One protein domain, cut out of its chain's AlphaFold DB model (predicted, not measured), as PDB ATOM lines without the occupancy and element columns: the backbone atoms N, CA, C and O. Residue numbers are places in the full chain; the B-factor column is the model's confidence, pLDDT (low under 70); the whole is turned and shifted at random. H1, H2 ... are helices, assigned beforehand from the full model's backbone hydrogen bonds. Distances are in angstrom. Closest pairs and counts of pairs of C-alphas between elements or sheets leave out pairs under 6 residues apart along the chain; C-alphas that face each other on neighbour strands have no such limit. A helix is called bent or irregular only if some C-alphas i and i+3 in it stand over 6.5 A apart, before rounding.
ATOM      1  N   ALA A1079     -21.027  19.937 -32.858       87.75
ATOM      2  CA  ALA A1079     -22.358  20.522 -33.014       87.75
ATOM      3  C   ALA A1079     -23.180  20.453 -31.714       87.75
ATOM      4  O   ALA A1079     -23.756  21.461 -31.305       87.75
ATOM      5  N   ASP A1080     -23.174  19.307 -31.031       90.19
ATOM      6  CA  ASP A1080     -23.873  19.112 -29.760       90.19
ATOM      7  C   ASP A1080     -23.219  19.944 -28.650       90.19
ATOM      8  O   ASP A1080     -23.926  20.602 -27.894       90.19
ATOM      9  N   VAL A1081     -21.882  20.043 -28.628       90.44
ATOM     10  CA  VAL A1081     -21.147  20.948 -27.718       90.44
ATOM     11  C   VAL A1081     -21.575  22.405 -27.916       90.44
ATOM     12  O   VAL A1081     -21.828  23.119 -26.945       90.44
ATOM     13  N   ALA A1082     -21.675  22.873 -29.164       89.62
ATOM     14  CA  ALA A1082     -22.098  24.242 -29.457       89.62
ATOM     15  C   ALA A1082     -23.563  24.492 -29.059       89.62
ATOM     16  O   ALA A1082     -23.867  25.530 -28.463       89.62
ATOM     17  N   VAL A1083     -24.459  23.538 -29.339       90.12
ATOM     18  CA  VAL A1083     -25.873  23.597 -28.938       90.12
ATOM     19  C   VAL A1083     -26.004  23.609 -27.416       90.12
ATOM     20  O   VAL A1083     -26.677  24.491 -26.881       90.12
ATOM     21  N   ASP A1084     -25.325  22.710 -26.707       89.94
ATOM     22  CA  ASP A1084     -25.344  22.648 -25.247       89.94
ATOM     23  C   ASP A1084     -24.786  23.923 -24.617       89.94
ATOM     24  O   ASP A1084     -25.431  24.489 -23.738       89.94
ATOM     25  N   LEU A1085     -23.643  24.442 -25.078       89.75
ATOM     26  CA  LEU A1085     -23.095  25.707 -24.570       89.75
ATOM     27  C   LEU A1085     -24.091  26.868 -24.753       89.75
ATOM     28  O   LEU A1085     -24.246  27.697 -23.851       89.75
ATOM     29  N   LEU A1086     -24.819  26.912 -25.874       88.31
ATOM     30  CA  LEU A1086     -25.880  27.897 -26.109       88.31
ATOM     31  C   LEU A1086     -27.099  27.677 -25.189       88.31
ATOM     32  O   LEU A1086     -27.601  28.648 -24.608       88.31
ATOM     33  N   VAL A1087     -27.543  26.435 -24.978       90.12
ATOM     34  CA  VAL A1087     -28.630  26.084 -24.038       90.12
ATOM     35  C   VAL A1087     -28.248  26.455 -22.598       90.12
ATOM     36  O   VAL A1087     -28.975  27.197 -21.934       90.12
ATOM     37  N   LEU A1088     -27.064  26.051 -22.142       82.69
ATOM     38  CA  LEU A1088     -26.501  26.372 -20.826       82.69
ATOM     39  C   LEU A1088     -26.355  27.889 -20.614       82.69
ATOM     40  O   LEU A1088     -26.590  28.388 -19.513       82.69
ATOM     41  N   SER A1089     -26.037  28.656 -21.664       79.69
ATOM     42  CA  SER A1089     -25.970  30.125 -21.585       79.69
ATOM     43  C   SER A1089     -27.339  30.816 -21.482       79.69
ATOM     44  O   SER A1089     -27.430  31.934 -20.963       79.69
ATOM     45  N   THR A1090     -28.407  30.171 -21.966       78.56
ATOM     46  CA  THR A1090     -29.768  30.735 -22.003       78.56
ATOM     47  C   THR A1090     -30.648  30.269 -20.837       78.56
ATOM     48  O   THR A1090     -31.604  30.969 -20.475       78.56
ATOM     49  N   ALA A1091     -30.291  29.157 -20.187       79.75
ATOM     50  CA  ALA A1091     -30.951  28.585 -19.015       79.75
ATOM     51  C   ALA A1091     -30.803  29.457 -17.746       79.75
ATOM     52  O   ALA A1091     -29.954  29.242 -16.879       79.75
ATOM     53  N   ARG A1092     -31.664  30.472 -17.600       63.09
ATOM     54  CA  ARG A1092     -31.686  31.345 -16.413       63.09
ATOM     55  C   ARG A1092     -32.031  30.576 -15.133       63.09
ATOM     56  O   ARG A1092     -33.146  30.086 -14.996       63.09
ATOM     57  N   GLY A1093     -31.123  30.616 -14.159       75.12
ATOM     58  CA  GLY A1093     -31.324  30.066 -12.813       75.12
ATOM     59  C   GLY A1093     -30.676  28.700 -12.591       75.12
ATOM     60  O   GLY A1093     -30.566  28.278 -11.445       75.12
ATOM     61  N   VAL A1094     -30.191  28.049 -13.651       77.00
ATOM     62  CA  VAL A1094     -29.287  26.899 -13.534       77.00
ATOM     63  C   VAL A1094     -27.894  27.434 -13.155       77.00
ATOM     64  O   VAL A1094     -27.477  28.455 -13.719       77.00
ATOM     65  N   PRO A1095     -27.169  26.829 -12.192       76.94
ATOM     66  CA  PRO A1095     -25.756  27.150 -11.990       76.94
ATOM     67  C   PRO A1095     -24.987  26.866 -13.288       76.94
ATOM     68  O   PRO A1095     -25.287  25.905 -13.990       76.94
ATOM     69  N   ARG A1096     -24.014  27.713 -13.647       77.19
ATOM     70  CA  ARG A1096     -23.188  27.422 -14.829       77.19
ATOM     71  C   ARG A1096     -22.320  26.204 -14.521       77.19
ATOM     72  O   ARG A1096     -21.723  26.211 -13.443       77.19
ATOM     73  N   PRO A1097     -22.204  25.237 -15.443       84.88
ATOM     74  CA  PRO A1097     -21.350  24.088 -15.218       84.88
ATOM     75  C   PRO A1097     -19.902  24.544 -15.068       84.88
ATOM     76  O   PRO A1097     -19.430  25.447 -15.773       84.88
ATOM     77  N   THR A1098     -19.210  23.936 -14.115       88.38
ATOM     78  CA  THR A1098     -17.768  24.079 -13.944       88.38
ATOM     79  C   THR A1098     -17.013  23.507 -15.146       88.38
ATOM     80  O   THR A1098     -17.565  22.786 -15.975       88.38
ATOM     81  N   LEU A1099     -15.714  23.811 -15.241       86.19
ATOM     82  CA  LEU A1099     -14.856  23.184 -16.248       86.19
ATOM     83  C   LEU A1099     -14.856  21.650 -16.118       86.19
ATOM     84  O   LEU A1099     -14.818  20.977 -17.138       86.19
ATOM     85  N   MET A1100     -14.961  21.116 -14.892       90.94
ATOM     86  CA  MET A1100     -15.066  19.673 -14.661       90.94
ATOM     87  C   MET A1100     -16.373  19.110 -15.213       90.94
ATOM     88  O   MET A1100     -16.307  18.241 -16.063       90.94
ATOM     89  N   GLU A1101     -17.537  19.683 -14.886       92.00
ATOM     90  CA  GLU A1101     -18.831  19.223 -15.435       92.00
ATOM     91  C   GLU A1101     -18.896  19.247 -16.973       92.00
ATOM     92  O   GLU A1101     -19.663  18.499 -17.575       92.00
ATOM     93  N   LEU A1102     -18.117  20.116 -17.625       90.88
ATOM     94  CA  LEU A1102     -17.999  20.152 -19.085       90.88
ATOM     95  C   LEU A1102     -17.067  19.050 -19.611       90.88
ATOM     96  O   LEU A1102     -17.381  18.444 -20.628       90.88
ATOM     97  N   VAL A1103     -15.969  18.750 -18.915       94.25
ATOM     98  CA  VAL A1103     -15.086  17.610 -19.228       94.25
ATOM     99  C   VAL A1103     -15.791  16.276 -18.953       94.25
ATOM    100  O   VAL A1103     -15.751  15.390 -19.796       94.25
ATOM    101  N   ASP A1104     -16.535  16.155 -17.855       94.38
ATOM    102  CA  ASP A1104     -17.328  14.966 -17.513       94.38
ATOM    103  C   ASP A1104     -18.455  14.708 -18.539       94.38
ATOM    104  O   ASP A1104     -18.868  13.568 -18.745       94.38
ATOM    105  N   ARG A1105     -18.958  15.765 -19.199       93.75
ATOM    106  CA  ARG A1105     -20.022  15.701 -20.223       93.75
ATOM    107  C   ARG A1105     -19.503  15.494 -21.650       93.75
ATOM    108  O   ARG A1105     -20.228  14.938 -22.471       93.75
ATOM    109  N   PHE A1106     -18.297  15.973 -21.962       93.62
ATOM    110  CA  PHE A1106     -17.757  16.038 -23.330       93.62
ATOM    111  C   PHE A1106     -16.406  15.322 -23.517       93.62
ATOM    112  O   PHE A1106     -15.851  15.345 -24.613       93.62
ATOM    113  N   GLY A1107     -15.876  14.684 -22.474       95.38
ATOM    114  CA  GLY A1107     -14.613  13.953 -22.505       95.38
ATOM    115  C   GLY A1107     -13.368  14.838 -22.627       95.38
ATOM    116  O   GLY A1107     -13.409  16.072 -22.544       95.38
ATOM    117  N   GLU A1108     -12.226  14.183 -22.842       92.44
ATOM    118  CA  GLU A1108     -10.909  14.831 -22.908       92.44
ATOM    119  C   GLU A1108     -10.771  15.805 -24.092       92.44
ATOM    120  O   GLU A1108     -10.054  16.800 -23.986       92.44
ATOM    121  N   GLU A1109     -11.535  15.622 -25.176       92.94
ATOM    122  CA  GLU A1109     -11.572  16.562 -26.308       92.94
ATOM    123  C   GLU A1109     -12.006  17.988 -25.885       92.94
ATOM    124  O   GLU A1109     -11.599  18.981 -26.502       92.94
ATOM    125  N   PHE A1110     -12.763  18.138 -24.787       95.12
ATOM    126  CA  PHE A1110     -13.072  19.457 -24.218       95.12
ATOM    127  C   PHE A1110     -11.870  20.097 -23.500       95.12
ATOM    128  O   PHE A1110     -11.757  21.327 -23.455       95.12
ATOM    129  N   ILE A1111     -10.938  19.293 -22.976       95.06
ATOM    130  CA  ILE A1111      -9.672  19.773 -22.400       95.06
ATOM    131  C   ILE A1111      -8.799  20.364 -23.514       95.06
ATOM    132  O   ILE A1111      -8.285  21.474 -23.352       95.06
ATOM    133  N   ASP A1112      -8.708  19.695 -24.665       95.69
ATOM    134  CA  ASP A1112      -7.975  20.193 -25.837       95.69
ATOM    135  C   ASP A1112      -8.612  21.453 -26.437       95.69
ATOM    136  O   ASP A1112      -7.909  22.415 -26.764       95.69
ATOM    137  N   LEU A1113      -9.944  21.515 -26.515       95.88
ATOM    138  CA  LEU A1113     -10.666  22.739 -26.872       95.88
ATOM    139  C   LEU A1113     -10.335  23.893 -25.904       95.88
ATOM    140  O   LEU A1113     -10.065  25.019 -26.338       95.88
ATOM    141  N   ALA A1114     -10.331  23.627 -24.596       95.44
ATOM    142  CA  ALA A1114      -9.987  24.610 -23.574       95.44
ATOM    143  C   ALA A1114      -8.507  25.039 -23.654       95.44
ATOM    144  O   ALA A1114      -8.199  26.222 -23.480       95.44
ATOM    145  N   ALA A1115      -7.592  24.120 -23.966       95.88
ATOM    146  CA  ALA A1115      -6.184  24.416 -24.209       95.88
ATOM    147  C   ALA A1115      -6.005  25.305 -25.451       95.88
ATOM    148  O   ALA A1115      -5.382  26.366 -25.355       95.88
ATOM    149  N   GLN A1116      -6.629  24.954 -26.582       96.94
ATOM    150  CA  GLN A1116      -6.621  25.771 -27.800       96.94
ATOM    151  C   GLN A1116      -7.187  27.175 -27.544       96.94
ATOM    152  O   GLN A1116      -6.590  28.156 -27.988       96.94
ATOM    153  N   LEU A1117      -8.268  27.308 -26.764       96.44
ATOM    154  CA  LEU A1117      -8.799  28.620 -26.385       96.44
ATOM    155  C   LEU A1117      -7.816  29.421 -25.515       96.44
ATOM    156  O   LEU A1117      -7.642  30.616 -25.754       96.44
ATOM    157  N   ARG A1118      -7.156  28.804 -24.522       95.50
ATOM    158  CA  ARG A1118      -6.137  29.489 -23.697       95.50
ATOM    159  C   ARG A1118      -4.981  30.002 -24.555       95.50
ATOM    160  O   ARG A1118      -4.580  31.152 -24.391       95.50
ATOM    161  N   VAL A1119      -4.488  29.201 -25.502       96.06
ATOM    162  CA  VAL A1119      -3.418  29.632 -26.418       96.06
ATOM    163  C   VAL A1119      -3.914  30.744 -27.352       96.06
ATOM    164  O   VAL A1119      -3.274  31.789 -27.420       96.06
ATOM    165  N   ALA A1120      -5.086  30.601 -27.980       95.31
ATOM    166  CA  ALA A1120      -5.672  31.632 -28.849       95.31
ATOM    167  C   ALA A1120      -5.996  32.951 -28.112       95.31
ATOM    168  O   ALA A1120      -5.957  34.025 -28.714       95.31
ATOM    169  N   ARG A1121      -6.291  32.903 -26.804       94.88
ATOM    170  CA  ARG A1121      -6.465  34.094 -25.947       94.88
ATOM    171  C   ARG A1121      -5.135  34.754 -25.554       94.88
ATOM    172  O   ARG A1121      -5.130  35.950 -25.267       94.88
ATOM    173  N   ARG A1122      -4.027  34.002 -25.551       94.94
ATOM    174  CA  ARG A1122      -2.656  34.493 -25.305       94.94
ATOM    175  C   ARG A1122      -1.956  34.954 -26.600       94.94
ATOM    176  O   ARG A1122      -1.036  35.769 -26.529       94.94
ATOM    177  N   ASP A1123      -2.417  34.508 -27.773       96.12
ATOM    178  CA  ASP A1123      -1.946  34.948 -29.094       96.12
ATOM    179  C   ASP A1123      -2.370  36.400 -29.403       96.12
ATOM    180  O   ASP A1123      -3.400  36.699 -30.016       96.12
ATOM    181  N   SER A1124      -1.520  37.337 -28.982       89.94
ATOM    182  CA  SER A1124      -1.688  38.765 -29.249       89.94
ATOM    183  C   SER A1124      -1.517  39.148 -30.726       89.94
ATOM    184  O   SER A1124      -1.933  40.244 -31.105       89.94
ATOM    185  N   ALA A1125      -0.974  38.272 -31.580       95.12
ATOM    186  CA  ALA A1125      -0.865  38.517 -33.016       95.12
ATOM    187  C   ALA A1125      -2.185  38.189 -33.734       95.12
ATOM    188  O   ALA A1125      -2.663  39.015 -34.516       95.12
ATOM    189  N   LEU A1126      -2.812  37.051 -33.414       95.44
ATOM    190  CA  LEU A1126      -4.177  36.714 -33.839       95.44
ATOM    191  C   LEU A1126      -5.171  37.777 -33.349       95.44
ATOM    192  O   LEU A1126      -5.877  38.396 -34.147       95.44
ATOM    193  N   LEU A1127      -5.201  38.043 -32.041       93.12
ATOM    194  CA  LEU A1127      -6.126  39.027 -31.471       93.12
ATOM    195  C   LEU A1127      -5.827  40.461 -31.945       93.12
ATOM    196  O   LEU A1127      -6.751  41.254 -32.123       93.12
ATOM    197  N   GLY A1128      -4.561  40.787 -32.220       92.44
ATOM    198  CA  GLY A1128      -4.158  42.060 -32.819       92.44
ATOM    199  C   GLY A1128      -4.688  42.251 -34.244       92.44
ATOM    200  O   GLY A1128      -5.152  43.343 -34.575       92.44
ATOM    201  N   ARG A1129      -4.690  41.191 -35.069       96.81
ATOM    202  CA  ARG A1129      -5.329  41.196 -36.399       96.81
ATOM    203  C   ARG A1129      -6.852  41.314 -36.293       96.81
ATOM    204  O   ARG A1129      -7.457  42.116 -37.001       96.81
ATOM    205  N   HIS A1130      -7.470  40.596 -35.354       97.25
ATOM    206  CA  HIS A1130      -8.930  40.531 -35.185       97.25
ATOM    207  C   HIS A1130      -9.432  41.403 -34.026       97.25
ATOM    208  O   HIS A1130     -10.201  40.963 -33.169       97.25
ATOM    209  N   ALA A1131      -9.034  42.680 -34.014       94.75
ATOM    210  CA  ALA A1131      -9.228  43.622 -32.902       94.75
ATOM    211  C   ALA A1131     -10.694  43.895 -32.472       94.75
ATOM    212  O   ALA A1131     -10.939  44.611 -31.498       94.75
ATOM    213  N   ALA A1132     -11.699  43.388 -33.191       94.88
ATOM    214  CA  ALA A1132     -13.093  43.380 -32.743       94.88
ATOM    215  C   ALA A1132     -13.428  42.117 -31.929       94.88
ATOM    216  O   ALA A1132     -13.950  42.230 -30.820       94.88
ATOM    217  N   VAL A1133     -13.025  40.940 -32.421       94.31
ATOM    218  CA  VAL A1133     -13.096  39.665 -31.690       94.31
ATOM    219  C   VAL A1133     -12.306  39.765 -30.382       94.31
ATOM    220  O   VAL A1133     -12.838  39.433 -29.326       94.31
ATOM    221  N   ALA A1134     -11.107  40.355 -30.419       95.38
ATOM    222  CA  ALA A1134     -10.279  40.610 -29.237       95.38
ATOM    223  C   ALA A1134     -10.972  41.442 -28.144       95.38
ATOM    224  O   ALA A1134     -10.739  41.225 -26.958       95.38
ATOM    225  N   ARG A1135     -11.847  42.386 -28.517       94.25
ATOM    226  CA  ARG A1135     -12.638  43.151 -27.539       94.25
ATOM    227  C   ARG A1135     -13.741  42.299 -26.922       94.25
ATOM    228  O   ARG A1135     -13.946  42.388 -25.717       94.25
ATOM    229  N   VAL A1136     -14.407  41.446 -27.705       93.94
ATOM    230  CA  VAL A1136     -15.406  40.505 -27.170       93.94
ATOM    231  C   VAL A1136     -14.752  39.493 -26.225       93.94
ATOM    232  O   VAL A1136     -15.233  39.339 -25.105       93.94
ATOM    233  N   THR A1137     -13.630  38.875 -26.609       93.81
ATOM    234  CA  THR A1137     -12.905  37.928 -25.741       93.81
ATOM    235  C   THR A1137     -12.359  38.609 -24.484       93.81
ATOM    236  O   THR A1137     -12.473  38.050 -23.393       93.81
ATOM    237  N   GLN A1138     -11.850  39.844 -24.588       93.31
ATOM    238  CA  GLN A1138     -11.403  40.616 -23.427       93.31
ATOM    239  C   GLN A1138     -12.563  40.918 -22.466       93.31
ATOM    240  O   GLN A1138     -12.445  40.609 -21.284       93.31
ATOM    241  N   ILE A1139     -13.693  41.451 -22.951       92.31
ATOM    242  CA  ILE A1139     -14.870  41.761 -22.112       92.31
ATOM    243  C   ILE A1139     -15.452  40.487 -21.482       92.31
ATOM    244  O   ILE A1139     -15.827  40.507 -20.312       92.31
ATOM    245  N   ALA A1140     -15.493  39.380 -22.228       91.31
ATOM    246  CA  ALA A1140     -15.946  38.084 -21.729       91.31
ATOM    247  C   ALA A1140     -15.024  37.504 -20.640       91.31
ATOM    248  O   ALA A1140     -15.517  36.920 -19.685       91.31
ATOM    249  N   SER A1141     -13.704  37.685 -20.759       89.19
ATOM    250  CA  SER A1141     -12.733  37.182 -19.771       89.19
ATOM    251  C   SER A1141     -12.543  38.082 -18.542       89.19
ATOM    252  O   SER A1141     -12.146  37.597 -17.486       89.19
ATOM    253  N   ALA A1142     -12.814  39.386 -18.659       88.69
ATOM    254  CA  ALA A1142     -12.571  40.360 -17.593       88.69
ATOM    255  C   ALA A1142     -13.651  40.369 -16.495       88.69
ATOM    256  O   ALA A1142     -13.420  40.920 -15.418       88.69
ATOM    257  N   GLU A1143     -14.826  39.794 -16.758       88.31
ATOM    258  CA  GLU A1143     -15.968  39.849 -15.851       88.31
ATOM    259  C   GLU A1143     -16.247  38.479 -15.220       88.31
ATOM    260  O   GLU A1143     -16.518  37.498 -15.906       88.31
ATOM    261  N   THR A1144     -16.231  38.400 -13.889       79.12
ATOM    262  CA  THR A1144     -16.439  37.126 -13.181       79.12
ATOM    263  C   THR A1144     -17.889  36.640 -13.199       79.12
ATOM    264  O   THR A1144     -18.118  35.437 -13.049       79.12
ATOM    265  N   ASP A1145     -18.859  37.533 -13.425       79.56
ATOM    266  CA  ASP A1145     -20.241  37.171 -13.728       79.56
ATOM    267  C   ASP A1145     -20.595  37.455 -15.194       79.56
ATOM    268  O   ASP A1145     -20.744  38.608 -15.607       79.56
ATOM    269  N   ALA A1146     -20.861  36.388 -15.953       69.62
ATOM    270  CA  ALA A1146     -21.321  36.496 -17.327       69.62
ATOM    271  C   ALA A1146     -22.651  37.259 -17.482       69.62
ATOM    272  O   ALA A1146     -22.892  37.766 -18.571       69.62
ATOM    273  N   THR A1147     -23.523  37.402 -16.466       75.50
ATOM    274  CA  THR A1147     -24.720  38.260 -16.645       75.50
ATOM    275  C   THR A1147     -24.326  39.730 -16.796       75.50
ATOM    276  O   THR A1147     -24.849  40.428 -17.671       75.50
ATOM    277  N   VAL A1148     -23.316  40.168 -16.037       81.69
ATOM    278  CA  VAL A1148     -22.693  41.481 -16.203       81.69
ATOM    279  C   VAL A1148     -21.845  41.528 -17.479       81.69
ATOM    280  O   VAL A1148     -21.967  42.512 -18.211       81.69
ATOM    281  N   ALA A1149     -21.089  40.475 -17.824       79.00
ATOM    282  CA  ALA A1149     -20.329  40.407 -19.084       79.00
ATOM    283  C   ALA A1149     -21.246  40.589 -20.300       79.00
ATOM    284  O   ALA A1149     -21.000  41.448 -21.144       79.00
ATOM    285  N   TRP A1150     -22.360  39.854 -20.344       78.44
ATOM    286  CA  TRP A1150     -23.388  39.987 -21.370       78.44
ATOM    287  C   TRP A1150     -23.996  41.385 -21.373       78.44
ATOM    288  O   TRP A1150     -24.107  41.980 -22.437       78.44
ATOM    289  N   SER A1151     -24.331  41.965 -20.215       81.06
ATOM    290  CA  SER A1151     -24.826  43.350 -20.173       81.06
ATOM    291  C   SER A1151     -23.817  44.366 -20.732       81.06
ATOM    292  O   SER A1151     -24.215  45.321 -21.397       81.06
ATOM    293  N   LYS A1152     -22.512  44.132 -20.533       85.38
ATOM    294  CA  LYS A1152     -21.418  44.961 -21.056       85.38
ATOM    295  C   LYS A1152     -21.220  44.746 -22.560       85.38
ATOM    296  O   LYS A1152     -21.060  45.726 -23.281       85.38
ATOM    297  N   LEU A1153     -21.316  43.507 -23.043       82.62
ATOM    298  CA  LEU A1153     -21.293  43.150 -24.466       82.62
ATOM    299  C   LEU A1153     -22.498  43.735 -25.222       82.62
ATOM    300  O   LEU A1153     -22.310  44.405 -26.230       82.62
ATOM    301  N   TYR A1154     -23.724  43.579 -24.712       79.06
ATOM    302  CA  TYR A1154     -24.929  44.167 -25.313       79.06
ATOM    303  C   TYR A1154     -24.965  45.700 -25.185       79.06
ATOM    304  O   TYR A1154     -25.395  46.378 -26.117       79.06
ATOM    305  N   GLY A1155     -24.450  46.266 -24.087       81.81
ATOM    306  CA  GLY A1155     -24.195  47.707 -23.969       81.81
ATOM    307  C   GLY A1155     -23.182  48.218 -25.003       81.81
ATOM    308  O   GLY A1155     -23.268  49.360 -25.447       81.81
ATOM    309  N   GLN A1156     -22.280  47.347 -25.459       85.06
ATOM    310  CA  GLN A1156     -21.384  47.556 -26.594       85.06
ATOM    311  C   GLN A1156     -21.871  46.809 -27.851       85.06
ATOM    312  O   GLN A1156     -21.081  46.155 -28.530       85.06
ATOM    313  N   ALA A1157     -23.152  46.933 -28.220       75.62
ATOM    314  CA  ALA A1157     -23.713  46.288 -29.419       75.62
ATOM    315  C   ALA A1157     -22.903  46.543 -30.716       75.62
ATOM    316  O   ALA A1157     -22.885  45.703 -31.616       75.62
ATOM    317  N   GLY A1158     -22.190  47.673 -30.808       88.19
ATOM    318  CA  GLY A1158     -21.246  47.951 -31.897       88.19
ATOM    319  C   GLY A1158     -19.976  47.084 -31.880       88.19
ATOM    320  O   GLY A1158     -19.466  46.755 -32.944       88.19
ATOM    321  N   ALA A1159     -19.485  46.671 -30.707       87.00
ATOM    322  CA  ALA A1159     -18.371  45.730 -30.577       87.00
ATOM    323  C   ALA A1159     -18.793  44.302 -30.950       87.00
ATOM    324  O   ALA A1159     -18.049  43.633 -31.661       87.00
ATOM    325  N   VAL A1160     -20.002  43.874 -30.555       91.81
ATOM    326  CA  VAL A1160     -20.581  42.588 -30.987       91.81
ATOM    327  C   VAL A1160     -20.706  42.558 -32.513       91.81
ATOM    328  O   VAL A1160     -20.116  41.687 -33.140       91.81
ATOM    329  N   ARG A1161     -21.334  43.569 -33.132       93.25
ATOM    330  CA  ARG A1161     -21.443  43.658 -34.604       93.25
ATOM    331  C   ARG A1161     -20.100  43.744 -35.327       93.25
ATOM    332  O   ARG A1161     -19.944  43.173 -36.400       93.25
ATOM    333  N   ALA A1162     -19.117  44.437 -34.759       94.62
ATOM    334  CA  ALA A1162     -17.772  44.461 -35.328       94.62
ATOM    335  C   ALA A1162     -17.079  43.089 -35.223       94.62
ATOM    336  O   ALA A1162     -16.327  42.721 -36.124       94.62
ATOM    337  N   ALA A1163     -17.326  42.327 -34.151       95.69
ATOM    338  CA  ALA A1163     -16.811  40.970 -33.995       95.69
ATOM    339  C   ALA A1163     -17.517  39.984 -34.935       95.69
ATOM    340  O   ALA A1163     -16.838  39.142 -35.508       95.69
ATOM    341  N   GLU A1164     -18.827  40.135 -35.163       96.31
ATOM    342  CA  GLU A1164     -19.577  39.394 -36.188       96.31
ATOM    343  C   GLU A1164     -18.949  39.611 -37.576       96.31
ATOM    344  O   GLU A1164     -18.561  38.650 -38.235       96.31
ATOM    345  N   ILE A1165     -18.741  40.868 -37.986       96.31
ATOM    346  CA  ILE A1165     -18.107  41.209 -39.276       96.31
ATOM    347  C   ILE A1165     -16.673  40.651 -39.380       96.31
ATOM    348  O   ILE A1165     -16.259  40.223 -40.455       96.31
ATOM    349  N   GLY A1166     -15.912  40.634 -38.280       96.19
ATOM    350  CA  GLY A1166     -14.553  40.079 -38.243       96.19
ATOM    351  C   GLY A1166     -14.473  38.549 -38.140       96.19
ATOM    352  O   GLY A1166     -13.425  37.976 -38.441       96.19
ATOM    353  N   MET A1167     -15.552  37.875 -37.730       97.50
ATOM    354  CA  MET A1167     -15.534  36.449 -37.388       97.50
ATOM    355  C   MET A1167     -15.087  35.542 -38.550       97.50
ATOM    356  O   MET A1167     -14.243  34.685 -38.305       97.50
ATOM    357  N   PRO A1168     -15.530  35.715 -39.816       97.56
ATOM    358  CA  PRO A1168     -15.087  34.840 -40.906       97.56
ATOM    359  C   PRO A1168     -13.566  34.857 -41.129       97.56
ATOM    360  O   PRO A1168     -12.973  33.813 -41.391       97.56
ATOM    361  N   ALA A1169     -12.921  36.019 -40.966       97.19
ATOM    362  CA  ALA A1169     -11.470  36.154 -41.087       97.19
ATOM    363  C   ALA A1169     -10.734  35.530 -39.888       97.19
ATOM    364  O   ALA A1169      -9.735  34.833 -40.073       97.19
ATOM    365  N   PHE A1170     -11.261  35.715 -38.673       97.56
ATOM    366  CA  PHE A1170     -10.759  35.059 -37.463       97.56
ATOM    367  C   PHE A1170     -10.846  33.528 -37.569       97.56
ATOM    368  O   PHE A1170      -9.880  32.837 -37.253       97.56
ATOM    369  N   LEU A1171     -11.958  32.988 -38.078       97.44
ATOM    370  CA  LEU A1171     -12.148  31.546 -38.270       97.44
ATOM    371  C   LEU A1171     -11.249  30.973 -39.369       97.44
ATOM    372  O   LEU A1171     -10.681  29.898 -39.182       97.44
ATOM    373  N   ALA A1172     -11.070  31.686 -40.486       97.00
ATOM    374  CA  ALA A1172     -10.146  31.279 -41.545       97.00
ATOM    375  C   ALA A1172      -8.697  31.149 -41.037       97.00
ATOM    376  O   ALA A1172      -7.973  30.252 -41.468       97.00
ATOM    377  N   GLU A1173      -8.294  32.003 -40.093       97.06
ATOM    378  CA  GLU A1173      -6.986  31.926 -39.443       97.06
ATOM    379  C   GLU A1173      -6.932  30.833 -38.358       97.06
ATOM    380  O   GLU A1173      -6.004  30.020 -38.346       97.06
ATOM    381  N   CYS A1174      -7.965  30.723 -37.512       97.12
ATOM    382  CA  CYS A1174      -8.048  29.678 -36.487       97.12
ATOM    383  C   CYS A1174      -8.025  28.261 -37.075       97.12
ATOM    384  O   CYS A1174      -7.461  27.371 -36.447       97.12
ATOM    385  N   ARG A1175      -8.544  28.035 -38.292       96.88
ATOM    386  CA  ARG A1175      -8.487  26.724 -38.976       96.88
ATOM    387  C   ARG A1175      -7.073  26.145 -39.123       96.88
ATOM    388  O   ARG A1175      -6.958  24.940 -39.313       96.88
ATOM    389  N   ARG A1176      -6.017  26.967 -39.059       94.25
ATOM    390  CA  ARG A1176      -4.616  26.509 -39.152       94.25
ATOM    391  C   ARG A1176      -3.966  26.225 -37.796       94.25
ATOM    392  O   ARG A1176      -3.165  25.305 -37.711       94.25
ATOM    393  N   SER A1177      -4.297  27.005 -36.767       96.50
ATOM    394  CA  SER A1177      -3.610  26.965 -35.462       96.50
ATOM    395  C   SER A1177      -4.447  26.355 -34.330       96.50
ATOM    396  O   SER A1177      -3.891  25.885 -33.343       96.50
ATOM    397  N   TYR A1178      -5.775  26.380 -34.459       97.50
ATOM    398  CA  TYR A1178      -6.752  26.034 -33.420       97.50
ATOM    399  C   TYR A1178      -7.935  25.264 -34.048       97.50
ATOM    400  O   TYR A1178      -9.053  25.789 -34.110       97.50
ATOM    401  N   PRO A1179      -7.709  24.054 -34.597       96.50
ATOM    402  CA  PRO A1179      -8.683  23.370 -35.448       96.50
ATOM    403  C   PRO A1179      -9.983  22.987 -34.725       96.50
ATOM    404  O   PRO A1179     -11.043  23.110 -35.334       96.50
ATOM    405  N   LEU A1180      -9.942  22.605 -33.440       96.62
ATOM    406  CA  LEU A1180     -11.155  22.281 -32.668       96.62
ATOM    407  C   LEU A1180     -11.969  23.546 -32.385       96.62
ATOM    408  O   LEU A1180     -13.181  23.562 -32.587       96.62
ATOM    409  N   LEU A1181     -11.294  24.633 -31.992       96.62
ATOM    410  CA  LEU A1181     -11.934  25.935 -31.789       96.62
ATOM    411  C   LEU A1181     -12.566  26.450 -33.091       96.62
ATOM    412  O   LEU A1181     -13.695  26.933 -33.083       96.62
ATOM    413  N   ALA A1182     -11.864  26.321 -34.218       97.38
ATOM    414  CA  ALA A1182     -12.379  26.719 -35.520       97.38
ATOM    415  C   ALA A1182     -13.578  25.864 -35.953       97.38
ATOM    416  O   ALA A1182     -14.587  26.424 -36.375       97.38
ATOM    417  N   ALA A1183     -13.491  24.537 -35.817       96.44
ATOM    418  CA  ALA A1183     -14.570  23.616 -36.157       96.44
ATOM    419  C   ALA A1183     -15.825  23.896 -35.313       96.44
ATOM    420  O   ALA A1183     -16.894  24.131 -35.885       96.44
ATOM    421  N   LEU A1184     -15.676  23.994 -33.987       96.44
ATOM    422  CA  LEU A1184     -16.754  24.318 -33.046       96.44
ATOM    423  C   LEU A1184     -17.455  25.636 -33.394       96.44
ATOM    424  O   LEU A1184     -18.682  25.699 -33.414       96.44
ATOM    425  N   LEU A1185     -16.687  26.684 -33.699       96.19
ATOM    426  CA  LEU A1185     -17.232  27.996 -34.048       96.19
ATOM    427  C   LEU A1185     -17.806  28.058 -35.478       96.19
ATOM    428  O   LEU A1185     -18.483  29.028 -35.806       96.19
ATOM    429  N   THR A1186     -17.587  27.041 -36.318       96.12
ATOM    430  CA  THR A1186     -18.231  26.910 -37.642       96.12
ATOM    431  C   THR A1186     -19.504  26.056 -37.641       96.12
ATOM    432  O   THR A1186     -20.083  25.846 -38.703       96.12
ATOM    433  N   THR A1187     -19.973  25.581 -36.480       92.38
ATOM    434  CA  THR A1187     -21.202  24.763 -36.369       92.38
ATOM    435  C   THR A1187     -22.506  25.546 -36.568       92.38
ATOM    436  O   THR A1187     -23.553  24.935 -36.769       92.38
ATOM    437  N   GLY A1188     -22.461  26.882 -36.535       90.81
ATOM    438  CA  GLY A1188     -23.638  27.747 -36.619       90.81
ATOM    439  C   GLY A1188     -23.339  29.130 -37.198       90.81
ATOM    440  O   GLY A1188     -22.238  29.398 -37.682       90.81
ATOM    441  N   ASP A1189     -24.335  30.018 -37.154       94.19
ATOM    442  CA  ASP A1189     -24.226  31.374 -37.707       94.19
ATOM    443  C   ASP A1189     -23.100  32.193 -37.059       94.19
ATOM    444  O   ASP A1189     -22.754  32.009 -35.894       94.19
ATOM    445  N   VAL A1190     -22.622  33.219 -37.764       93.06
ATOM    446  CA  VAL A1190     -21.629  34.191 -37.269       93.06
ATOM    447  C   VAL A1190     -21.976  34.762 -35.879       93.06
ATOM    448  O   VAL A1190     -21.102  34.855 -35.017       93.06
ATOM    449  N   SER A1191     -23.246  35.092 -35.616       91.44
ATOM    450  CA  SER A1191     -23.701  35.552 -34.293       91.44
ATOM    451  C   SER A1191     -23.655  34.447 -33.229       91.44
ATOM    452  O   SER A1191     -23.379  34.719 -32.061       91.44
ATOM    453  N   GLN A1192     -23.898  33.190 -33.614       93.06
ATOM    454  CA  GLN A1192     -23.772  32.034 -32.723       93.06
ATOM    455  C   GLN A1192     -22.296  31.772 -32.401       93.06
ATOM    456  O   GLN A1192     -21.970  31.589 -31.234       93.06
ATOM    457  N   ALA A1193     -21.394  31.880 -33.382       94.44
ATOM    458  CA  ALA A1193     -19.947  31.796 -33.183       94.44
ATOM    459  C   ALA A1193     -19.430  32.867 -32.202       94.44
ATOM    460  O   ALA A1193     -18.723  32.547 -31.247       94.44
ATOM    461  N   VAL A1194     -19.836  34.135 -32.366       94.56
ATOM    462  CA  VAL A1194     -19.504  35.209 -31.405       94.56
ATOM    463  C   VAL A1194     -20.021  34.879 -30.000       94.56
ATOM    464  O   VAL A1194     -19.310  35.106 -29.017       94.56
ATOM    465  N   ASN A1195     -21.218  34.293 -29.890       92.81
ATOM    466  CA  ASN A1195     -21.786  33.911 -28.601       92.81
ATOM    467  C   ASN A1195     -21.060  32.719 -27.955       92.81
ATOM    468  O   ASN A1195     -20.686  32.816 -26.787       92.81
ATOM    469  N   VAL A1196     -20.810  31.634 -28.693       94.56
ATOM    470  CA  VAL A1196     -20.062  30.453 -28.221       94.56
ATOM    471  C   VAL A1196     -18.655  30.857 -27.780       94.56
ATOM    472  O   VAL A1196     -18.234  30.483 -26.687       94.56
ATOM    473  N   LEU A1197     -17.965  31.709 -28.543       95.62
ATOM    474  CA  LEU A1197     -16.661  32.246 -28.149       95.62
ATOM    475  C   LEU A1197     -16.736  33.049 -26.835       95.62
ATOM    476  O   LEU A1197     -15.898  32.859 -25.954       95.62
ATOM    477  N   ALA A1198     -17.750  33.903 -26.659       94.06
ATOM    478  CA  ALA A1198     -17.943  34.648 -25.413       94.06
ATOM    479  C   ALA A1198     -18.265  33.732 -24.212       94.06
ATOM    480  O   ALA A1198     -17.788  33.987 -23.104       94.06
ATOM    481  N   ILE A1199     -19.028  32.653 -24.421       93.12
ATOM    482  CA  ILE A1199     -19.336  31.634 -23.403       93.12
ATOM    483  C   ILE A1199     -18.053  30.902 -22.991       93.12
ATOM    484  O   ILE A1199     -17.714  30.873 -21.807       93.12
ATOM    485  N   LEU A1200     -17.286  30.404 -23.963       93.38
ATOM    486  CA  LEU A1200     -16.004  29.733 -23.739       93.38
ATOM    487  C   LEU A1200     -15.006  30.633 -22.996       93.38
ATOM    488  O   LEU A1200     -14.383  30.179 -22.043       93.38
ATOM    489  N   CYS A1201     -14.902  31.920 -23.348       94.62
ATOM    490  CA  CYS A1201     -14.036  32.875 -22.641       94.62
ATOM    491  C   CYS A1201     -14.458  33.168 -21.186       94.62
ATOM    492  O   CYS A1201     -13.612  33.596 -20.403       94.62
ATOM    493  N   ASN A1202     -15.728  32.959 -20.817       91.56
ATOM    494  CA  ASN A1202     -16.202  33.089 -19.430       91.56
ATOM    495  C   ASN A1202     -15.905  31.833 -18.587       91.56
ATOM    496  O   ASN A1202     -15.652  31.951 -17.381       91.56
ATOM    497  N   LEU A1203     -15.985  30.654 -19.217       90.62
ATOM    498  CA  LEU A1203     -15.798  29.332 -18.604       90.62
ATOM    499  C   LEU A1203     -14.308  28.976 -18.478       90.62
ATOM    500  O   LEU A1203     -13.819  28.680 -17.389       90.62
ATOM    501  N   VAL A1204     -13.569  29.057 -19.586       92.19
ATOM    502  CA  VAL A1204     -12.140  28.734 -19.670       92.19
ATOM    503  C   VAL A1204     -11.317  29.985 -19.362       92.19
ATOM    504  O   VAL A1204     -10.802  30.692 -20.239       92.19
TER     505      VAL A1204
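This is residues 1079 to 1204 of the 1230 residues of a protein of Chlamydomonas reinhardtii (UniProt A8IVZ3). A rounded ball of short helices is built round the last one, H9, which runs through the middle with H1, H5, H7a and H8 packed about it. H5 and H6 form one helical hairpin, H7b and H8 another that H3 crosses, while H2 and H4 lie farthest out. The printed part has 126 residues with nine named helices, H1 to H9 in chain order, and no named strand: all helix. It is compact, with a radius of gyration of the C-alphas of 13.4 A and spans of 34 by 32 by 24 A.

H1, residues 1079 to 1090, begins at C-alpha 1079 (-22.358, 20.522, -33.014) and is 16.7 A long. H2 is 1099 to 1106, H3 1109 to 1122, 20.1 A, H4 1124 to 1129, H5 1133 to 1142 and H6 1146 to 1155. H7, 1157 to 1177, was assigned as one helix by its hydrogen bonds but is bent: C-alphas 1165 and 1168 are 7.2 A apart, between arms H7a, 1157 to 1165, and H7b, 1168 to 1177. H8 is 1179 to 1185; H9, 1190 to 1203, 20.1 A, ends at C-alpha 1203 (-15.798, 29.332, -18.604).

H9 is the hub. It touches H5 at a shallow tilt of 30 degrees, the closest C-alphas, Ser 1141 and Cys 1201, 5.3 A apart. H5, H6 and H9 form an up and down bundle, each running against the one before. H3 touches H8 about perpendicular, 89 degrees, with residues 1112 to 1117 alone; the closest C-alphas are Leu 1113 and Leu 1180, 5.8 A. H2 and H3 touch only at the corner, Val 1103 to Phe 1110, C-alphas 5.7 A. H4 and H5 only just touch, only at the corner, with 3 pairs within 8 A; the closest C-alphas are Leu 1127 and Ala 1134, 5.0 A. Every O i to N i+4 pair is within hydrogen-bond range except in H7b, 4 of 6.

The C-alphas farthest apart, Gly 1093 and Arg 1176, are 37.7 A apart. The printed part has no cut and no long link. Residues 1092 and 1146 are under pLDDT 70.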